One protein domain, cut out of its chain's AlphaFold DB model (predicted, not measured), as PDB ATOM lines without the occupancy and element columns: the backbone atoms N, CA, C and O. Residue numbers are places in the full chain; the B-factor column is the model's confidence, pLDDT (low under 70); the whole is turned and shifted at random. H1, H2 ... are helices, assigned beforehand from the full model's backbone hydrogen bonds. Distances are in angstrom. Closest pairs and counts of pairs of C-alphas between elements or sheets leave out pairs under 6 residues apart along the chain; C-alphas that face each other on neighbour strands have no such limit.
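This is residues 322 to 447 of the 447 residues of an uncharacterized protein of Exidia glandulosa HHB12029 (UniProt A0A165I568). H4 runs through the middle of a body of mostly crossed helices, with H1 packed on one side of it and H6 crossing it nearly at a right angle on the opposite side; H3 and H5 each pack on H6 and on each other. H2 folds back on H1 as a hairpin towards one end of the long axis, where residues 342 to 348 stick out, and residues 376 to 386 stick out at the other end. The printed part has 126 residues with seven named helices, H1 to H7 in order, and no named strand, and its class is all helix. It is compact, with a radius of gyration of the C-alphas of 14.9 A and spans of 48 by 33 by 25 A.

The hub is H1, residues 323 to 340, which touches four other helices. Its residues 333 to 340 touch H2, residues 347 to 358, in a helical hairpin at a shallow tilt of 7 degrees; the closest C-alphas, of Met 340 and Ile 350, are 6.1 A apart. H1 only just touches H3, residues 363 to 378, with 3 pairs of C-alphas within 8 A, the closest being Ile 323 and Val 369 at 7.0 A. H1 touches H4, residues 386 to 401, the same way at a steep tilt of 36 degrees, only just past shallow; the closest C-alphas, of Asp 330 and Leu 394, are 4.5 A apart. H5, residues 404 to 415, touches H3 at a steep tilt of 64 degrees, with the closest C-alphas, of Pro 363 and Ala 409, 5.1 A apart. H6, residues 419 to 435, is about perpendicular to H4 at 73 degrees and touches it, closest at the C-alphas of Val 392 and Ile 432, 5.9 A apart. H7, residues 441 to 444, only just touches H1, with 3 pairs of C-alphas within 8 A, the closest being Ala 334 and Cys 441 at 6.9 A. Every O i to N i+4 pair is within hydrogen-bond range in H2, H4, H5 and H6, against 12 of 14 in H1 and 11 of 12 in H3, while H7 is too short for such a pair.

H1 begins at C-alpha 323, (101.140, 17.809, 27.877), and measures 25.9 A. H3 measures 22.2 A, H4 22.9 A and H6 24.2 A. H7 ends at C-alpha 444, (97.834, 21.732, 6.865).

The C-alphas farthest apart, of Glu 344 and Glu 379, are 48.5 A apart. The printed part has no cut, and no link is long. Mean pLDDT of the printed part is 82.0, with residues 374 to 388 and 440 to 447 under 70.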
ATOM      1  N   ARG A 322      97.446  16.424  30.802       85.19
ATOM      2  CA  ARG A 322      98.906  16.480  30.714       85.19
ATOM      3  C   ARG A 322      99.321  17.016  29.344       85.19
ATOM      4  O   ARG A 322      98.505  17.135  28.432       85.19
ATOM      5  N   ILE A 323     100.612  17.293  29.155       80.12
ATOM      6  CA  ILE A 323     101.140  17.809  27.877       80.12
ATOM      7  C   ILE A 323     100.702  16.986  26.651       80.12
ATOM      8  O   ILE A 323     100.315  17.590  25.646       80.12
ATOM      9  N   PRO A 324     100.719  15.636  26.666       82.25
ATOM     10  CA  PRO A 324     100.278  14.874  25.501       82.25
ATOM     11  C   PRO A 324      98.825  15.170  25.102       82.25
ATOM     12  O   PRO A 324      98.505  15.151  23.910       82.25
ATOM     13  N   ASP A 325      97.973  15.523  26.065       87.19
ATOM     14  CA  ASP A 325      96.557  15.834  25.851       87.19
ATOM     15  C   ASP A 325      96.359  17.184  25.159       87.19
ATOM     16  O   ASP A 325      95.400  17.340  24.405       87.19
ATOM     17  N   ILE A 326      97.305  18.122  25.301       88.12
ATOM     18  CA  ILE A 326      97.319  19.390  24.546       88.12
ATOM     19  C   ILE A 326      97.323  19.111  23.047       88.12
ATOM     20  O   ILE A 326      96.658  19.803  22.285       88.12
ATOM     21  N   THR A 327      98.030  18.067  22.609       88.19
ATOM     22  CA  THR A 327      98.066  17.693  21.189       88.19
ATOM     23  C   THR A 327      96.694  17.263  20.690       88.19
ATOM     24  O   THR A 327      96.278  17.660  19.605       88.19
ATOM     25  N   LEU A 328      95.995  16.427  21.458       91.94
ATOM     26  CA  LEU A 328      94.659  15.982  21.085       91.94
ATOM     27  C   LEU A 328      93.663  17.145  21.150       91.94
ATOM     28  O   LEU A 328      92.886  17.319  20.214       91.94
ATOM     29  N   ALA A 329      93.725  17.961  22.204       94.44
ATOM     30  CA  ALA A 329      92.892  19.149  22.360       94.44
ATOM     31  C   ALA A 329      93.073  20.121  21.187       94.44
ATOM     32  O   ALA A 329      92.084  20.565  20.610       94.44
ATOM     33  N   ASP A 330      94.320  20.387  20.785       91.88
ATOM     34  CA  ASP A 330      94.657  21.228  19.633       91.88
ATOM     35  C   ASP A 330      94.029  20.681  18.347       91.88
ATOM     36  O   ASP A 330      93.342  21.396  17.619       91.88
ATOM     37  N   ARG A 331      94.178  19.372  18.099       91.12
ATOM     38  CA  ARG A 331      93.574  18.720  16.929       91.12
ATOM     39  C   ARG A 331      92.052  18.796  16.942       91.12
ATOM     40  O   ARG A 331      91.464  19.079  15.901       91.12
ATOM     41  N   LEU A 332      91.405  18.562  18.082       94.44
ATOM     42  CA  LEU A 332      89.947  18.655  18.194       94.44
ATOM     43  C   LEU A 332      89.461  20.094  17.986       94.44
ATOM     44  O   LEU A 332      88.536  20.303  17.199       94.44
ATOM     45  N   ALA A 333      90.115  21.082  18.600       94.75
ATOM     46  CA  ALA A 333      89.795  22.498  18.425       94.75
ATOM     47  C   ALA A 333      89.957  22.933  16.959       94.75
ATOM     48  O   ALA A 333      89.049  23.533  16.385       94.75
ATOM     49  N   ALA A 334      91.057  22.540  16.309       91.19
ATOM     50  CA  ALA A 334      91.304  22.808  14.894       91.19
ATOM     51  C   ALA A 334      90.219  22.210  13.983       91.19
ATOM     52  O   ALA A 334      89.732  22.876  13.062       91.19
ATOM     53  N   LEU A 335      89.813  20.959  14.234       90.62
ATOM     54  CA  LEU A 335      88.747  20.289  13.481       90.62
ATOM     55  C   LEU A 335      87.384  20.958  13.695       90.62
ATOM     56  O   LEU A 335      86.611  21.068  12.742       90.62
ATOM     57  N   LEU A 336      87.100  21.442  14.906       92.62
ATOM     58  CA  LEU A 336      85.886  22.202  15.207       92.62
ATOM     59  C   LEU A 336      85.872  23.563  14.507       92.62
ATOM     60  O   LEU A 336      84.887  23.861  13.833       92.62
ATOM     61  N   CYS A 337      86.957  24.345  14.572       91.06
ATOM     62  CA  CYS A 337      87.068  25.624  13.851       91.06
ATOM     63  C   CYS A 337      86.838  25.412  12.357       91.06
ATOM     64  O   CYS A 337      86.070  26.108  11.698       91.06
ATOM     65  N   THR A 338      87.477  24.376  11.827       86.06
ATOM     66  CA  THR A 338      87.359  23.976  10.434       86.06
ATOM     67  C   THR A 338      85.926  23.611  10.054       86.06
ATOM     68  O   THR A 338      85.438  24.029   9.005       86.06
ATOM     69  N   ARG A 339      85.232  22.849  10.904       86.56
ATOM     70  CA  ARG A 339      83.832  22.480  10.692       86.56
ATOM     71  C   ARG A 339      82.908  23.696  10.761       86.56
ATOM     72  O   ARG A 339      82.011  23.797   9.932       86.56
ATOM     73  N   MET A 340      83.150  24.616  11.691       86.81
ATOM     74  CA  MET A 340      82.371  25.847  11.866       86.81
ATOM     75  C   MET A 340      82.436  26.774  10.648       86.81
ATOM     76  O   MET A 340      81.468  27.461  10.343       86.81
ATOM     77  N   ARG A 341      83.558  26.775   9.922       85.56
ATOM     78  CA  ARG A 341      83.732  27.582   8.704       85.56
ATOM     79  C   ARG A 341      82.976  27.027   7.490       85.56
ATOM     80  O   ARG A 341      82.969  27.676   6.446       85.56
ATOM     81  N   ARG A 342      82.372  25.834   7.579       83.00
ATOM     82  CA  ARG A 342      81.664  25.216   6.451       83.00
ATOM     83  C   ARG A 342      80.195  25.635   6.408       83.00
ATOM     84  O   ARG A 342      79.512  25.536   7.425       83.00
ATOM     85  N   PRO A 343      79.673  26.007   5.226       80.88
ATOM     86  CA  PRO A 343      78.311  26.518   5.085       80.88
ATOM     87  C   PRO A 343      77.227  25.452   5.307       80.88
ATOM     88  O   PRO A 343      76.077  25.797   5.550       80.88
ATOM     89  N   GLU A 344      77.573  24.164   5.218       83.50
ATOM     90  CA  GLU A 344      76.614  23.056   5.334       83.50
ATOM     91  C   GLU A 344      76.201  22.738   6.782       83.50
ATOM     92  O   GLU A 344      75.254  21.980   6.994       83.50
ATOM     93  N   VAL A 345      76.919  23.257   7.782       83.50
ATOM     94  CA  VAL A 345      76.722  22.878   9.187       83.50
ATOM     95  C   VAL A 345      75.844  23.908   9.888       83.50
ATOM     96  O   VAL A 345      76.084  25.111   9.818       83.50
ATOM     97  N   THR A 346      74.813  23.443  10.595       86.44
ATOM     98  CA  THR A 346      73.901  24.346  11.307       86.44
ATOM     99  C   THR A 346      74.586  24.997  12.513       86.44
ATOM    100  O   THR A 346      75.371  24.361  13.218       86.44
ATOM    101  N   ALA A 347      74.236  26.253  12.808       86.38
ATOM    102  CA  ALA A 347      74.762  26.969  13.975       86.38
ATOM    103  C   ALA A 347      74.483  26.228  15.299       86.38
ATOM    104  O   ALA A 347      75.331  26.202  16.188       86.38
ATOM    105  N   ALA A 348      73.321  25.572  15.407       88.75
ATOM    106  CA  ALA A 348      72.951  24.778  16.577       88.75
ATOM    107  C   ALA A 348      73.858  23.549  16.764       88.75
ATOM    108  O   ALA A 348      74.285  23.258  17.882       88.75
ATOM    109  N   GLU A 349      74.193  22.844  15.679       87.00
ATOM    110  CA  GLU A 349      75.115  21.706  15.732       87.00
ATOM    111  C   GLU A 349      76.527  22.143  16.142       87.00
ATOM    112  O   GLU A 349      77.145  21.500  16.993       87.00
ATOM    113  N   ILE A 350      77.019  23.248  15.571       87.69
ATOM    114  CA  ILE A 350      78.337  23.810  15.899       87.69
ATOM    115  C   ILE A 350      78.394  24.208  17.374       87.69
ATOM    116  O   ILE A 350      79.307  23.770  18.073       87.69
ATOM    117  N   SER A 351      77.412  24.978  17.858       92.12
ATOM    118  CA  SER A 351      77.362  25.417  19.258       92.12
ATOM    119  C   SER A 351      77.407  24.224  20.205       92.12
ATOM    120  O   SER A 351      78.235  24.197  21.108       92.12
ATOM    121  N   ARG A 352      76.608  23.181  19.936       92.75
ATOM    122  CA  ARG A 352      76.586  21.967  20.762       92.75
ATOM    123  C   ARG A 352      77.967  21.319  20.880       92.75
ATOM    124  O   ARG A 352      78.361  20.943  21.978       92.75
ATOM    125  N   TYR A 353      78.702  21.159  19.779       93.50
ATOM    126  CA  TYR A 353      80.034  20.547  19.841       93.50
ATOM    127  C   TYR A 353      81.077  21.441  20.509       93.50
ATOM    128  O   TYR A 353      81.935  20.921  21.220       93.50
ATOM    129  N   ILE A 354      80.998  22.760  20.312       95.44
ATOM    130  CA  ILE A 354      81.856  23.723  21.013       95.44
ATOM    131  C   ILE A 354      81.621  23.629  22.520       95.44
ATOM    132  O   ILE A 354      82.585  23.546  23.278       95.44
ATOM    133  N   ASP A 355      80.360  23.586  22.946       95.62
ATOM    134  CA  ASP A 355      79.991  23.489  24.356       95.62
ATOM    135  C   ASP A 355      80.487  22.173  24.970       95.62
ATOM    136  O   ASP A 355      81.116  22.195  26.024       95.62
ATOM    137  N   LEU A 356      80.292  21.042  24.280       95.38
ATOM    138  CA  LEU A 356      80.777  19.725  24.722       95.38
ATOM    139  C   LEU A 356      82.308  19.649  24.812       95.38
ATOM    140  O   LEU A 356      82.840  19.009  25.714       95.38
ATOM    141  N   PHE A 357      83.028  20.281  23.883       96.75
ATOM    142  CA  PHE A 357      84.490  20.320  23.906       96.75
ATOM    143  C   PHE A 357      85.016  21.220  25.031       96.75
ATOM    144  O   PHE A 357      85.865  20.789  25.814       96.75
ATOM    145  N   LEU A 358      84.503  22.453  25.121       95.62
ATOM    146  CA  LEU A 358      84.987  23.461  26.064       95.62
ATOM    147  C   LEU A 358      84.545  23.208  27.507       95.62
ATOM    148  O   LEU A 358      85.219  23.685  28.415       95.62
ATOM    149  N   ALA A 359      83.475  22.439  27.734       94.00
ATOM    150  CA  ALA A 359      83.068  22.012  29.075       94.00
ATOM    151  C   ALA A 359      84.181  21.257  29.824       94.00
ATOM    152  O   ALA A 359      84.254  21.338  31.044       94.00
ATOM    153  N   GLU A 360      85.073  20.580  29.097       94.06
ATOM    154  CA  GLU A 360      86.183  19.806  29.669       94.06
ATOM    155  C   GLU A 360      87.554  20.506  29.520       94.06
ATOM    156  O   GLU A 360      88.612  19.918  29.785       94.06
ATOM    157  N   MET A 361      87.555  21.757  29.050       93.00
ATOM    158  CA  MET A 361      88.749  22.568  28.791       93.00
ATOM    159  C   MET A 361      88.709  23.842  29.629       93.00
ATOM    160  O   MET A 361      88.605  24.946  29.092       93.00
ATOM    161  N   ASP A 362      88.797  23.695  30.950       90.69
ATOM    162  CA  ASP A 362      88.971  24.850  31.826       90.69
ATOM    163  C   ASP A 362      90.298  25.568  31.497       90.69
ATOM    164  O   ASP A 362      91.359  24.931  31.498       90.69
ATOM    165  N   PRO A 363      90.269  26.874  31.177       87.75
ATOM    166  CA  PRO A 363      91.467  27.599  30.780       87.75
ATOM    167  C   PRO A 363      92.515  27.684  31.898       87.75
ATOM    168  O   PRO A 363      93.706  27.675  31.591       87.75
ATOM    169  N   GLY A 364      92.098  27.733  33.169       86.19
ATOM    170  CA  GLY A 364      93.005  27.720  34.318       86.19
ATOM    171  C   GLY A 364      93.781  26.408  34.383       86.19
ATOM    172  O   GLY A 364      95.006  26.426  34.395       86.19
ATOM    173  N   VAL A 365      93.087  25.270  34.268       88.62
ATOM    174  CA  VAL A 365      93.720  23.937  34.225       88.62
ATOM    175  C   VAL A 365      94.728  23.816  33.077       88.62
ATOM    176  O   VAL A 365      95.811  23.263  33.263       88.62
ATOM    177  N   VAL A 366      94.406  24.335  31.886       87.69
ATOM    178  CA  VAL A 366      95.340  24.329  30.744       87.69
ATOM    179  C   VAL A 366      96.598  25.140  31.056       87.69
ATOM    180  O   VAL A 366      97.704  24.700  30.743       87.69
ATOM    181  N   VAL A 367      96.437  26.311  31.675       86.94
ATOM    182  CA  VAL A 367      97.545  27.188  32.067       86.94
ATOM    183  C   VAL A 367      98.417  26.546  33.138       86.94
ATOM    184  O   VAL A 367      99.634  26.558  32.971       86.94
ATOM    185  N   THR A 368      97.831  25.960  34.183       88.69
ATOM    186  CA  THR A 368      98.577  25.274  35.248       88.69
ATOM    187  C   THR A 368      99.457  24.171  34.664       88.69
ATOM    188  O   THR A 368     100.666  24.167  34.886       88.69
ATOM    189  N   VAL A 369      98.895  23.312  33.805       87.25
ATOM    190  CA  VAL A 369      99.647  22.228  33.142       87.25
ATOM    191  C   VAL A 369     100.773  22.760  32.254       87.25
ATOM    192  O   VAL A 369     101.853  22.176  32.198       87.25
ATOM    193  N   LEU A 370     100.545  23.869  31.548       84.00
ATOM    194  CA  LEU A 370     101.589  24.513  30.753       84.00
ATOM    195  C   LEU A 370     102.689  25.113  31.636       84.00
ATOM    196  O   LEU A 370     103.861  24.975  31.302       84.00
ATOM    197  N   ALA A 371     102.331  25.761  32.744       83.44
ATOM    198  CA  ALA A 371     103.270  26.432  33.637       83.44
ATOM    199  C   ALA A 371     104.179  25.437  34.376       83.44
ATOM    200  O   ALA A 371     105.401  25.599  34.330       83.44
ATOM    201  N   GLU A 372     103.600  24.388  34.974       81.75
ATOM    202  CA  GLU A 372     104.334  23.328  35.686       81.75
ATOM    203  C   GLU A 372     105.417  22.698  34.797       81.75
ATOM    204  O   GLU A 372     106.558  22.486  35.205       81.75
ATOM    205  N   GLU A 373     105.083  22.452  33.534       71.44
ATOM    206  CA  GLU A 373     105.964  21.731  32.623       71.44
ATOM    207  C   GLU A 373     106.939  22.651  31.880       71.44
ATOM    208  O   GLU A 373     108.099  22.294  31.663       71.44
ATOM    209  N   MET A 374     106.532  23.879  31.532       66.75
ATOM    210  CA  MET A 374     107.459  24.875  30.980       66.75
ATOM    211  C   MET A 374     108.586  25.212  31.965       66.75
ATOM    212  O   MET A 374     109.696  25.515  31.520       66.75
ATOM    213  N   TRP A 375     108.336  25.131  33.276       58.97
ATOM    214  CA  TRP A 375     109.363  25.283  34.306       58.97
ATOM    215  C   TRP A 375     110.370  24.125  34.295       58.97
ATOM    216  O   TRP A 375     111.568  24.361  34.107       58.97
ATOM    217  N   ASN A 376     109.886  22.880  34.356       57.44
ATOM    218  CA  ASN A 376     110.724  21.672  34.334       57.44
ATOM    219  C   ASN A 376     111.639  21.599  33.103       57.44
ATOM    220  O   ASN A 376     112.778  21.133  33.178       57.44
ATOM    221  N   ILE A 377     111.167  22.079  31.950       54.00
ATOM    222  CA  ILE A 377     111.931  21.998  30.702       54.00
ATOM    223  C   ILE A 377     112.893  23.200  30.537       54.00
ATOM    224  O   ILE A 377     113.939  23.065  29.893       54.00
ATOM    225  N   ARG A 378     112.633  24.362  31.163       52.16
ATOM    226  CA  ARG A 378     113.574  25.511  31.165       52.16
ATOM    227  C   ARG A 378     114.895  25.181  31.855       52.16
ATOM    228  O   ARG A 378     115.938  25.652  31.399       52.16
ATOM    229  N   GLU A 379     114.875  24.325  32.873       51.69
ATOM    230  CA  GLU A 379     116.092  23.824  33.525       51.69
ATOM    231  C   GLU A 379     116.925  22.899  32.613       51.69
ATOM    232  O   GLU A 379     118.138  22.780  32.792       51.69
ATOM    233  N   GLN A 380     116.324  22.309  31.569       47.41
ATOM    234  CA  GLN A 380     116.958  21.292  30.716       47.41
ATOM    235  C   GLN A 380     117.534  21.799  29.374       47.41
ATOM    236  O   GLN A 380     117.949  20.983  28.556       47.41
ATOM    237  N   LYS A 381     117.656  23.118  29.149       40.88
ATOM    238  CA  LYS A 381     118.206  23.738  27.911       40.88
ATOM    239  C   LYS A 381     117.516  23.252  26.617       40.88
ATOM    240  O   LYS A 381     117.950  22.318  25.948       40.88
ATOM    241  N   PHE A 382     116.467  23.959  26.202       47.88
ATOM    242  CA  PHE A 382     115.712  23.682  24.974       47.88
ATOM    243  C   PHE A 382     116.525  23.826  23.673       47.88
ATOM    244  O   PHE A 382     117.190  24.838  23.456       47.88
ATOM    245  N   GLN A 383     116.346  22.879  22.744       41.75
ATOM    246  CA  GLN A 383     116.741  23.028  21.332       41.75
ATOM    247  C   GLN A 383     115.560  23.140  20.344       41.75
ATOM    248  O   GLN A 383     115.801  23.403  19.168       41.75
ATOM    249  N   SER A 384     114.283  23.005  20.745       48.16
ATOM    250  CA  SER A 384     113.168  23.251  19.804       48.16
ATOM    251  C   SER A 384     111.818  23.593  20.458       48.16
ATOM    252  O   SER A 384     111.341  22.924  21.369       48.16
ATOM    253  N   SER A 385     111.187  24.647  19.938       57.91
ATOM    254  CA  SER A 385     109.952  25.328  20.366       57.91
ATOM    255  C   SER A 385     108.642  24.595  20.026       57.91
ATOM    256  O   SER A 385     107.659  25.207  19.609       57.91
ATOM    257  N   TYR A 386     108.612  23.266  20.126       66.12
ATOM    258  CA  TYR A 386     107.476  22.476  19.631       66.12
ATOM    259  C   TYR A 386     106.190  22.657  20.455       66.12
ATOM    260  O   TYR A 386     105.108  22.808  19.888       66.12
ATOM    261  N   TRP A 387     106.301  22.676  21.786       67.00
ATOM    262  CA  TRP A 387     105.143  22.702  22.686       67.00
ATOM    263  C   TRP A 387     104.529  24.089  22.846       67.00
ATOM    264  O   TRP A 387     103.311  24.210  22.799       67.00
ATOM    265  N   GLU A 388     105.351  25.137  22.932       69.00
ATOM    266  CA  GLU A 388     104.875  26.527  22.968       69.00
ATOM    267  C   GLU A 388     104.059  26.860  21.713       69.00
ATOM    268  O   GLU A 388     102.968  27.415  21.808       69.00
ATOM    269  N   LYS A 389     104.524  26.421  20.534       78.62
ATOM    270  CA  LYS A 389     103.771  26.575  19.282       78.62
ATOM    271  C   LYS A 389     102.421  25.865  19.328       78.62
ATOM    272  O   LYS A 389     101.433  26.433  18.880       78.62
ATOM    273  N   ARG A 390     102.364  24.646  19.876       82.38
ATOM    274  CA  ARG A 390     101.104  23.900  20.033       82.38
ATOM    275  C   ARG A 390     100.160  24.542  21.040       82.38
ATOM    276  O   ARG A 390      98.965  24.588  20.784       82.38
ATOM    277  N   ALA A 391     100.684  25.064  22.145       85.62
ATOM    278  CA  ALA A 391      99.896  25.793  23.131       85.62
ATOM    279  C   ALA A 391      99.271  27.051  22.514       85.62
ATOM    280  O   ALA A 391      98.064  27.248  22.608       85.62
ATOM    281  N   VAL A 392     100.071  27.855  21.805       87.75
ATOM    282  CA  VAL A 392      99.590  29.042  21.077       87.75
ATOM    283  C   VAL A 392      98.518  28.659  20.060       87.75
ATOM    284  O   VAL A 392      97.481  29.313  19.995       87.75
ATOM    285  N   HIS A 393      98.733  27.578  19.309       89.12
ATOM    286  CA  HIS A 393      97.793  27.092  18.302       89.12
ATOM    287  C   HIS A 393      96.454  26.642  18.905       89.12
ATOM    288  O   HIS A 393      95.393  27.088  18.459       89.12
ATOM    289  N   LEU A 394      96.499  25.871  19.996       91.88
ATOM    290  CA  LEU A 394      95.318  25.495  20.768       91.88
ATOM    291  C   LEU A 394      94.565  26.737  21.257       91.88
ATOM    292  O   LEU A 394      93.353  26.829  21.078       91.88
ATOM    293  N   ILE A 395      95.268  27.711  21.844       92.88
ATOM    294  CA  ILE A 395      94.638  28.923  22.386       92.88
ATOM    295  C   ILE A 395      94.009  29.765  21.270       92.88
ATOM    296  O   ILE A 395      92.901  30.274  21.449       92.88
ATOM    297  N   GLN A 396      94.662  29.889  20.110       92.44
ATOM    298  CA  GLN A 396      94.093  30.558  18.935       92.44
ATOM    299  C   GLN A 396      92.778  29.898  18.505       92.44
ATOM    300  O   GLN A 396      91.794  30.599  18.275       92.44
ATOM    301  N   HIS A 397      92.735  28.565  18.438       93.56
ATOM    302  CA  HIS A 397      91.521  27.840  18.071       93.56
ATOM    303  C   HIS A 397      90.430  27.942  19.133       93.56
ATOM    304  O   HIS A 397      89.298  28.272  18.799       93.56
ATOM    305  N   CYS A 398      90.748  27.763  20.414       95.06
ATOM    306  CA  CYS A 398      89.769  27.956  21.485       95.06
ATOM    307  C   CYS A 398      89.211  29.388  21.502       95.06
ATOM    308  O   CYS A 398      88.012  29.565  21.706       95.06
ATOM    309  N   SER A 399      90.040  30.397  21.223       94.12
ATOM    310  CA  SER A 399      89.609  31.800  21.123       94.12
ATOM    311  C   SER A 399      88.739  32.063  19.890       94.12
ATOM    312  O   SER A 399      87.855  32.911  19.935       94.12
ATOM    313  N   GLU A 400      88.942  31.333  18.794       92.81
ATOM    314  CA  GLU A 400      88.051  31.384  17.631       92.81
ATOM    315  C   GLU A 400      86.695  30.725  17.924       92.81
ATOM    316  O   GLU A 400      85.659  31.277  17.563       92.81
ATOM    317  N   LEU A 401      86.689  29.572  18.604       93.12
ATOM    318  CA  LEU A 401      85.459  28.872  18.994       93.12
ATOM    319  C   LEU A 401      84.657  29.653  20.043       93.12
ATOM    320  O   LEU A 401      83.428  29.676  20.002       93.12
ATOM    321  N   ARG A 402      85.346  30.276  21.004       94.56
ATOM    322  CA  ARG A 402      84.750  31.080  22.074       94.56
ATOM    323  C   ARG A 402      85.713  32.208  22.474       94.56
ATOM    324  O   ARG A 402      86.579  31.988  23.319       94.56
ATOM    325  N   PRO A 403      85.524  33.443  21.968       91.06
ATOM    326  CA  PRO A 403      86.437  34.566  22.225       91.06
ATOM    327  C   PRO A 403      86.694  34.873  23.705       91.06
ATOM    328  O   PRO A 403      87.799  35.253  24.078       91.06
ATOM    329  N   GLY A 404      85.698  34.657  24.570       92.81
ATOM    330  CA  GLY A 404      85.839  34.855  26.015       92.81
ATOM    331  C   GLY A 404      86.668  33.787  26.741       92.81
ATOM    332  O   GLY A 404      86.981  33.974  27.913       92.81
ATOM    333  N   TRP A 405      87.033  32.678  26.086       94.19
ATOM    334  CA  TRP A 405      87.715  31.553  26.736       94.19
ATOM    335  C   TRP A 405      89.120  31.926  27.229       94.19
ATOM    336  O   TRP A 405      89.437  31.710  28.395       94.19
ATOM    337  N   TRP A 406      89.947  32.552  26.382       93.56
ATOM    338  CA  TRP A 406      91.294  32.975  26.790       93.56
ATOM    339  C   TRP A 406      91.275  34.181  27.735       93.56
ATOM    340  O   TRP A 406      92.126  34.295  28.612       93.56
ATOM    341  N   ILE A 407      90.270  35.054  27.607       92.12
ATOM    342  CA  ILE A 407      90.079  36.175  28.537       92.12
ATOM    343  C   ILE A 407      89.849  35.658  29.961       92.12
ATOM    344  O   ILE A 407      90.455  36.170  30.895       92.12
ATOM    345  N   ALA A 408      89.070  34.586  30.131       90.81
ATOM    346  CA  ALA A 408      88.908  33.948  31.436       90.81
ATOM    347  C   ALA A 408      90.237  33.406  32.007       90.81
ATOM    348  O   ALA A 408      90.451  33.479  33.215       90.81
ATOM    349  N   ALA A 409      91.148  32.917  31.153       88.31
ATOM    350  CA  ALA A 409      92.493  32.491  31.556       88.31
ATOM    351  C   ALA A 409      93.340  33.664  32.076       88.31
ATOM    352  O   ALA A 409      94.003  33.552  33.108       88.31
ATOM    353  N   LEU A 410      93.300  34.795  31.362       90.00
ATOM    354  CA  LEU A 410      94.000  36.025  31.734       90.00
ATOM    355  C   LEU A 410      93.518  36.526  33.097       90.00
ATOM    356  O   LEU A 410      94.330  36.677  34.012       90.00
ATOM    357  N   ASP A 411      92.199  36.663  33.246       90.75
ATOM    358  CA  ASP A 411      91.528  37.058  34.485       90.75
ATOM    359  C   ASP A 411      91.891  36.143  35.661       90.75
ATOM    360  O   ASP A 411      92.154  36.616  36.768       90.75
ATOM    361  N   HIS A 412      91.899  34.826  35.431       86.75
ATOM    362  CA  HIS A 412      92.280  33.847  36.445       86.75
ATOM    363  C   HIS A 412      93.744  34.017  36.865       86.75
ATOM    364  O   HIS A 412      94.030  34.092  38.061       86.75
ATOM    365  N   SER A 413      94.665  34.141  35.903       88.62
ATOM    366  CA  SER A 413      96.093  34.295  36.200       88.62
ATOM    367  C   SER A 413      96.381  35.570  36.999       88.62
ATOM    368  O   SER A 413      97.169  35.551  37.944       88.62
ATOM    369  N   GLU A 414      95.690  36.669  36.686       89.50
ATOM    370  CA  GLU A 414      95.840  37.938  37.392       89.50
ATOM    371  C   GLU A 414      95.353  37.819  38.841       89.50
ATOM    372  O   GLU A 414      96.096  38.135  39.775       89.50
ATOM    373  N   LYS A 415      94.135  37.297  39.037       89.25
ATOM    374  CA  LYS A 415      93.451  37.281  40.341       89.25
ATOM    375  C   LYS A 415      93.943  36.184  41.284       89.25
ATOM    376  O   LYS A 415      94.010  36.416  42.487       89.25
ATOM    377  N   ALA A 416      94.241  34.997  40.760       86.62
ATOM    378  CA  ALA A 416      94.459  33.788  41.558       86.62
ATOM    379  C   ALA A 416      95.707  32.983  41.166       86.62
ATOM    380  O   ALA A 416      96.122  32.125  41.941       86.62
ATOM    381  N   GLY A 417      96.313  33.262  40.008       85.81
ATOM    382  CA  GLY A 417      97.441  32.480  39.507       85.81
ATOM    383  C   GLY A 417      98.726  32.637  40.323       85.81
ATOM    384  O   GLY A 417      98.964  33.652  40.991       85.81
ATOM    385  N   THR A 418      99.595  31.636  40.236       90.31
ATOM    386  CA  THR A 418     100.980  31.723  40.712       90.31
ATOM    387  C   THR A 418     101.798  32.679  39.837       90.31
ATOM    388  O   THR A 418     101.404  33.044  38.729       90.31
ATOM    389  N   GLU A 419     102.970  33.108  40.313       89.25
ATOM    390  CA  GLU A 419     103.861  33.961  39.509       89.25
ATOM    391  C   GLU A 419     104.325  33.268  38.212       89.25
ATOM    392  O   GLU A 419     104.470  33.906  37.168       89.25
ATOM    393  N   GLU A 420     104.512  31.948  38.251       85.25
ATOM    394  CA  GLU A 420     104.848  31.147  37.073       85.25
ATOM    395  C   GLU A 420     103.694  31.068  36.078       85.25
ATOM    396  O   GLU A 420     103.911  31.262  34.879       85.25
ATOM    397  N   GLU A 421     102.468  30.855  36.554       89.19
ATOM    398  CA  GLU A 421     101.271  30.886  35.714       89.19
ATOM    399  C   GLU A 421     101.088  32.264  35.078       89.19
ATOM    400  O   GLU A 421     100.926  32.352  33.861       89.19
ATOM    401  N   ARG A 422     101.217  33.354  35.851       90.25
ATOM    402  CA  ARG A 422     101.166  34.729  35.322       90.25
ATOM    403  C   ARG A 422     102.192  34.944  34.221       90.25
ATOM    404  O   ARG A 422     101.850  35.410  33.134       90.25
ATOM    405  N   ARG A 423     103.452  34.569  34.457       86.25
ATOM    406  CA  ARG A 423     104.523  34.695  33.458       86.25
ATOM    407  C   ARG A 423     104.232  33.869  32.207       86.25
ATOM    408  O   ARG A 423     104.475  34.343  31.094       86.25
ATOM    409  N   THR A 424     103.723  32.654  32.381       85.88
ATOM    410  CA  THR A 424     103.370  31.737  31.289       85.88
ATOM    411  C   THR A 424     102.245  32.319  30.442       85.88
ATOM    412  O   THR A 424     102.401  32.453  29.230       85.88
ATOM    413  N   VAL A 425     101.159  32.768  31.072       89.75
ATOM    414  CA  VAL A 425     100.022  33.406  30.396       89.75
ATOM    415  C   VAL A 425     100.446  34.674  29.669       89.75
ATOM    416  O   VAL A 425     100.089  34.839  28.507       89.75
ATOM    417  N   MET A 426     101.247  35.544  30.291       88.12
ATOM    418  CA  MET A 426     101.753  36.757  29.634       88.12
ATOM    419  C   MET A 426     102.629  36.434  28.420       88.12
ATOM    420  O   MET A 426     102.492  37.071  27.375       88.12
ATOM    421  N   THR A 427     103.484  35.413  28.524       86.31
ATOM    422  CA  THR A 427     104.326  34.950  27.407       86.31
ATOM    423  C   THR A 427     103.464  34.430  26.256       86.31
ATOM    424  O   THR A 427     103.636  34.850  25.112       86.31
ATOM    425  N   LEU A 428     102.497  33.558  26.554       87.56
ATOM    426  CA  LEU A 428     101.581  33.002  25.559       87.56
ATOM    427  C   LEU A 428     100.707  34.092  24.935       87.56
ATOM    428  O   LEU A 428     100.539  34.115  23.722       87.56
ATOM    429  N   HIS A 429     100.196  35.035  25.728       90.25
ATOM    430  CA  HIS A 429      99.369  36.136  25.240       90.25
ATOM    431  C   HIS A 429     100.136  37.075  24.299       90.25
ATOM    432  O   HIS A 429      99.605  37.458  23.250       90.25
ATOM    433  N   ALA A 430     101.388  37.402  24.628       86.62
ATOM    434  CA  ALA A 430     102.262  38.166  23.742       86.62
ATOM    435  C   ALA A 430     102.493  37.424  22.415       86.62
ATOM    436  O   ALA A 430     102.395  38.022  21.342       86.62
ATOM    437  N   GLU A 431     102.729  36.113  22.475       86.12
ATOM    438  CA  GLU A 431     102.966  35.291  21.289       86.12
ATOM    439  C   GLU A 431     101.707  35.120  20.421       86.12
ATOM    440  O   GLU A 431     101.784  35.232  19.196       86.12
ATOM    441  N   ILE A 432     100.531  34.942  21.028       87.44
ATOM    442  CA  ILE A 432      99.236  34.922  20.327       87.44
ATOM    443  C   ILE A 432      99.001  36.252  19.611       87.44
ATOM    444  O   ILE A 432      98.645  36.263  18.433       87.44
ATOM    445  N   SER A 433      99.250  37.373  20.296       87.62
ATOM    446  CA  SER A 433      99.111  38.718  19.723       87.62
ATOM    447  C   SER A 433     100.060  38.930  18.542       87.62
ATOM    448  O   SER A 433      99.674  39.521  17.535       87.62
ATOM    449  N   ARG A 434     101.287  38.399  18.630       85.69
ATOM    450  CA  ARG A 434     102.281  38.432  17.549       85.69
ATOM    451  C   ARG A 434     101.874  37.569  16.353       85.69
ATOM    452  O   ARG A 434     102.124  37.956  15.213       85.69
ATOM    453  N   CYS A 435     101.300  36.393  16.598       83.81
ATOM    454  CA  CYS A 435     100.934  35.442  15.547       83.81
ATOM    455  C   CYS A 435      99.609  35.786  14.850       83.81
ATOM    456  O   CYS A 435      99.435  35.427  13.687       83.81
ATOM    457  N   GLY A 436      98.687  36.470  15.535       84.81
ATOM    458  CA  GLY A 436      97.341  36.745  15.027       84.81
ATOM    459  C   GLY A 436      96.461  35.484  14.965       84.81
ATOM    460  O   GLY A 436      96.755  34.495  15.635       84.81
ATOM    461  N   PRO A 437      95.361  35.491  14.192       84.69
ATOM    462  CA  PRO A 437      94.527  34.306  13.979       84.69
ATOM    463  C   PRO A 437      95.282  33.173  13.271       84.69
ATOM    464  O   PRO A 437      96.138  33.421  12.421       84.69
ATOM    465  N   CYS A 438      94.933  31.915  13.558       84.12
ATOM    466  CA  CYS A 438      95.568  30.779  12.889       84.12
ATOM    467  C   CYS A 438      95.218  30.732  11.387       84.12
ATOM    468  O   CYS A 438      94.084  30.443  10.992       84.12
ATOM    469  N   ILE A 439      96.237  30.951  10.549       73.75
ATOM    470  CA  ILE A 439      96.177  30.846   9.078       73.75
ATOM    471  C   ILE A 439      96.723  29.515   8.531       73.75
ATOM    472  O   ILE A 439      96.599  29.246   7.336       73.75
ATOM    473  N   MET A 440      97.354  28.695   9.382       62.38
ATOM    474  CA  MET A 440      98.074  27.471   8.992       62.38
ATOM    475  C   MET A 440      97.156  26.255   8.882       62.38
ATOM    476  O   MET A 440      97.298  25.470   7.946       62.38
ATOM    477  N   CYS A 441      96.167  26.124   9.768       66.88
ATOM    478  CA  CYS A 441      95.225  25.008   9.714       66.88
ATOM    479  C   CYS A 441      94.465  24.876   8.386       66.88
ATOM    480  O   CYS A 441      94.361  23.755   7.911       66.88
ATOM    481  N   PRO A 442      94.021  25.942   7.694       50.62
ATOM    482  CA  PRO A 442      93.494  25.802   6.335       50.62
ATOM    483  C   PRO A 442      94.436  25.041   5.380       50.62
ATOM    484  O   PRO A 442      93.980  24.207   4.611       50.62
ATOM    485  N   LYS A 443      95.756  25.257   5.478       42.09
ATOM    486  CA  LYS A 443      96.758  24.658   4.580       42.09
ATOM    487  C   LYS A 443      97.235  23.272   5.026       42.09
ATOM    488  O   LYS A 443      97.421  22.400   4.186       42.09
ATOM    489  N   GLU A 444      97.417  23.042   6.327       43.53
ATOM    490  CA  GLU A 444      97.834  21.732   6.865       43.53
ATOM    491  C   GLU A 444      96.686  20.711   6.922       43.53
ATOM    492  O   GLU A 444      96.928  19.504   6.900       43.53
ATOM    493  N   LEU A 445      95.435  21.186   6.965       43.78
ATOM    494  CA  LEU A 445      94.223  20.361   6.914       43.78
ATOM    495  C   LEU A 445      93.718  20.119   5.477       43.78
ATOM    496  O   LEU A 445      92.743  19.393   5.303       43.78
ATOM    497  N   GLY A 446      94.390  20.680   4.462       32.09
ATOM    498  CA  GLY A 446      94.136  20.403   3.045       32.09
ATOM    499  C   GLY A 446      92.893  21.073   2.447       32.09
ATOM    500  O   GLY A 446      92.131  20.384   1.769       32.09
ATOM    501  N   TYR A 447      92.693  22.375   2.684       32.94
ATOM    502  CA  TYR A 447      91.713  23.201   1.955       32.94
ATOM    503  C   TYR A 447      92.318  23.903   0.744       32.94
ATOM    504  O   TYR A 447      93.412  24.498   0.892       32.94
TER     505      TYR A 447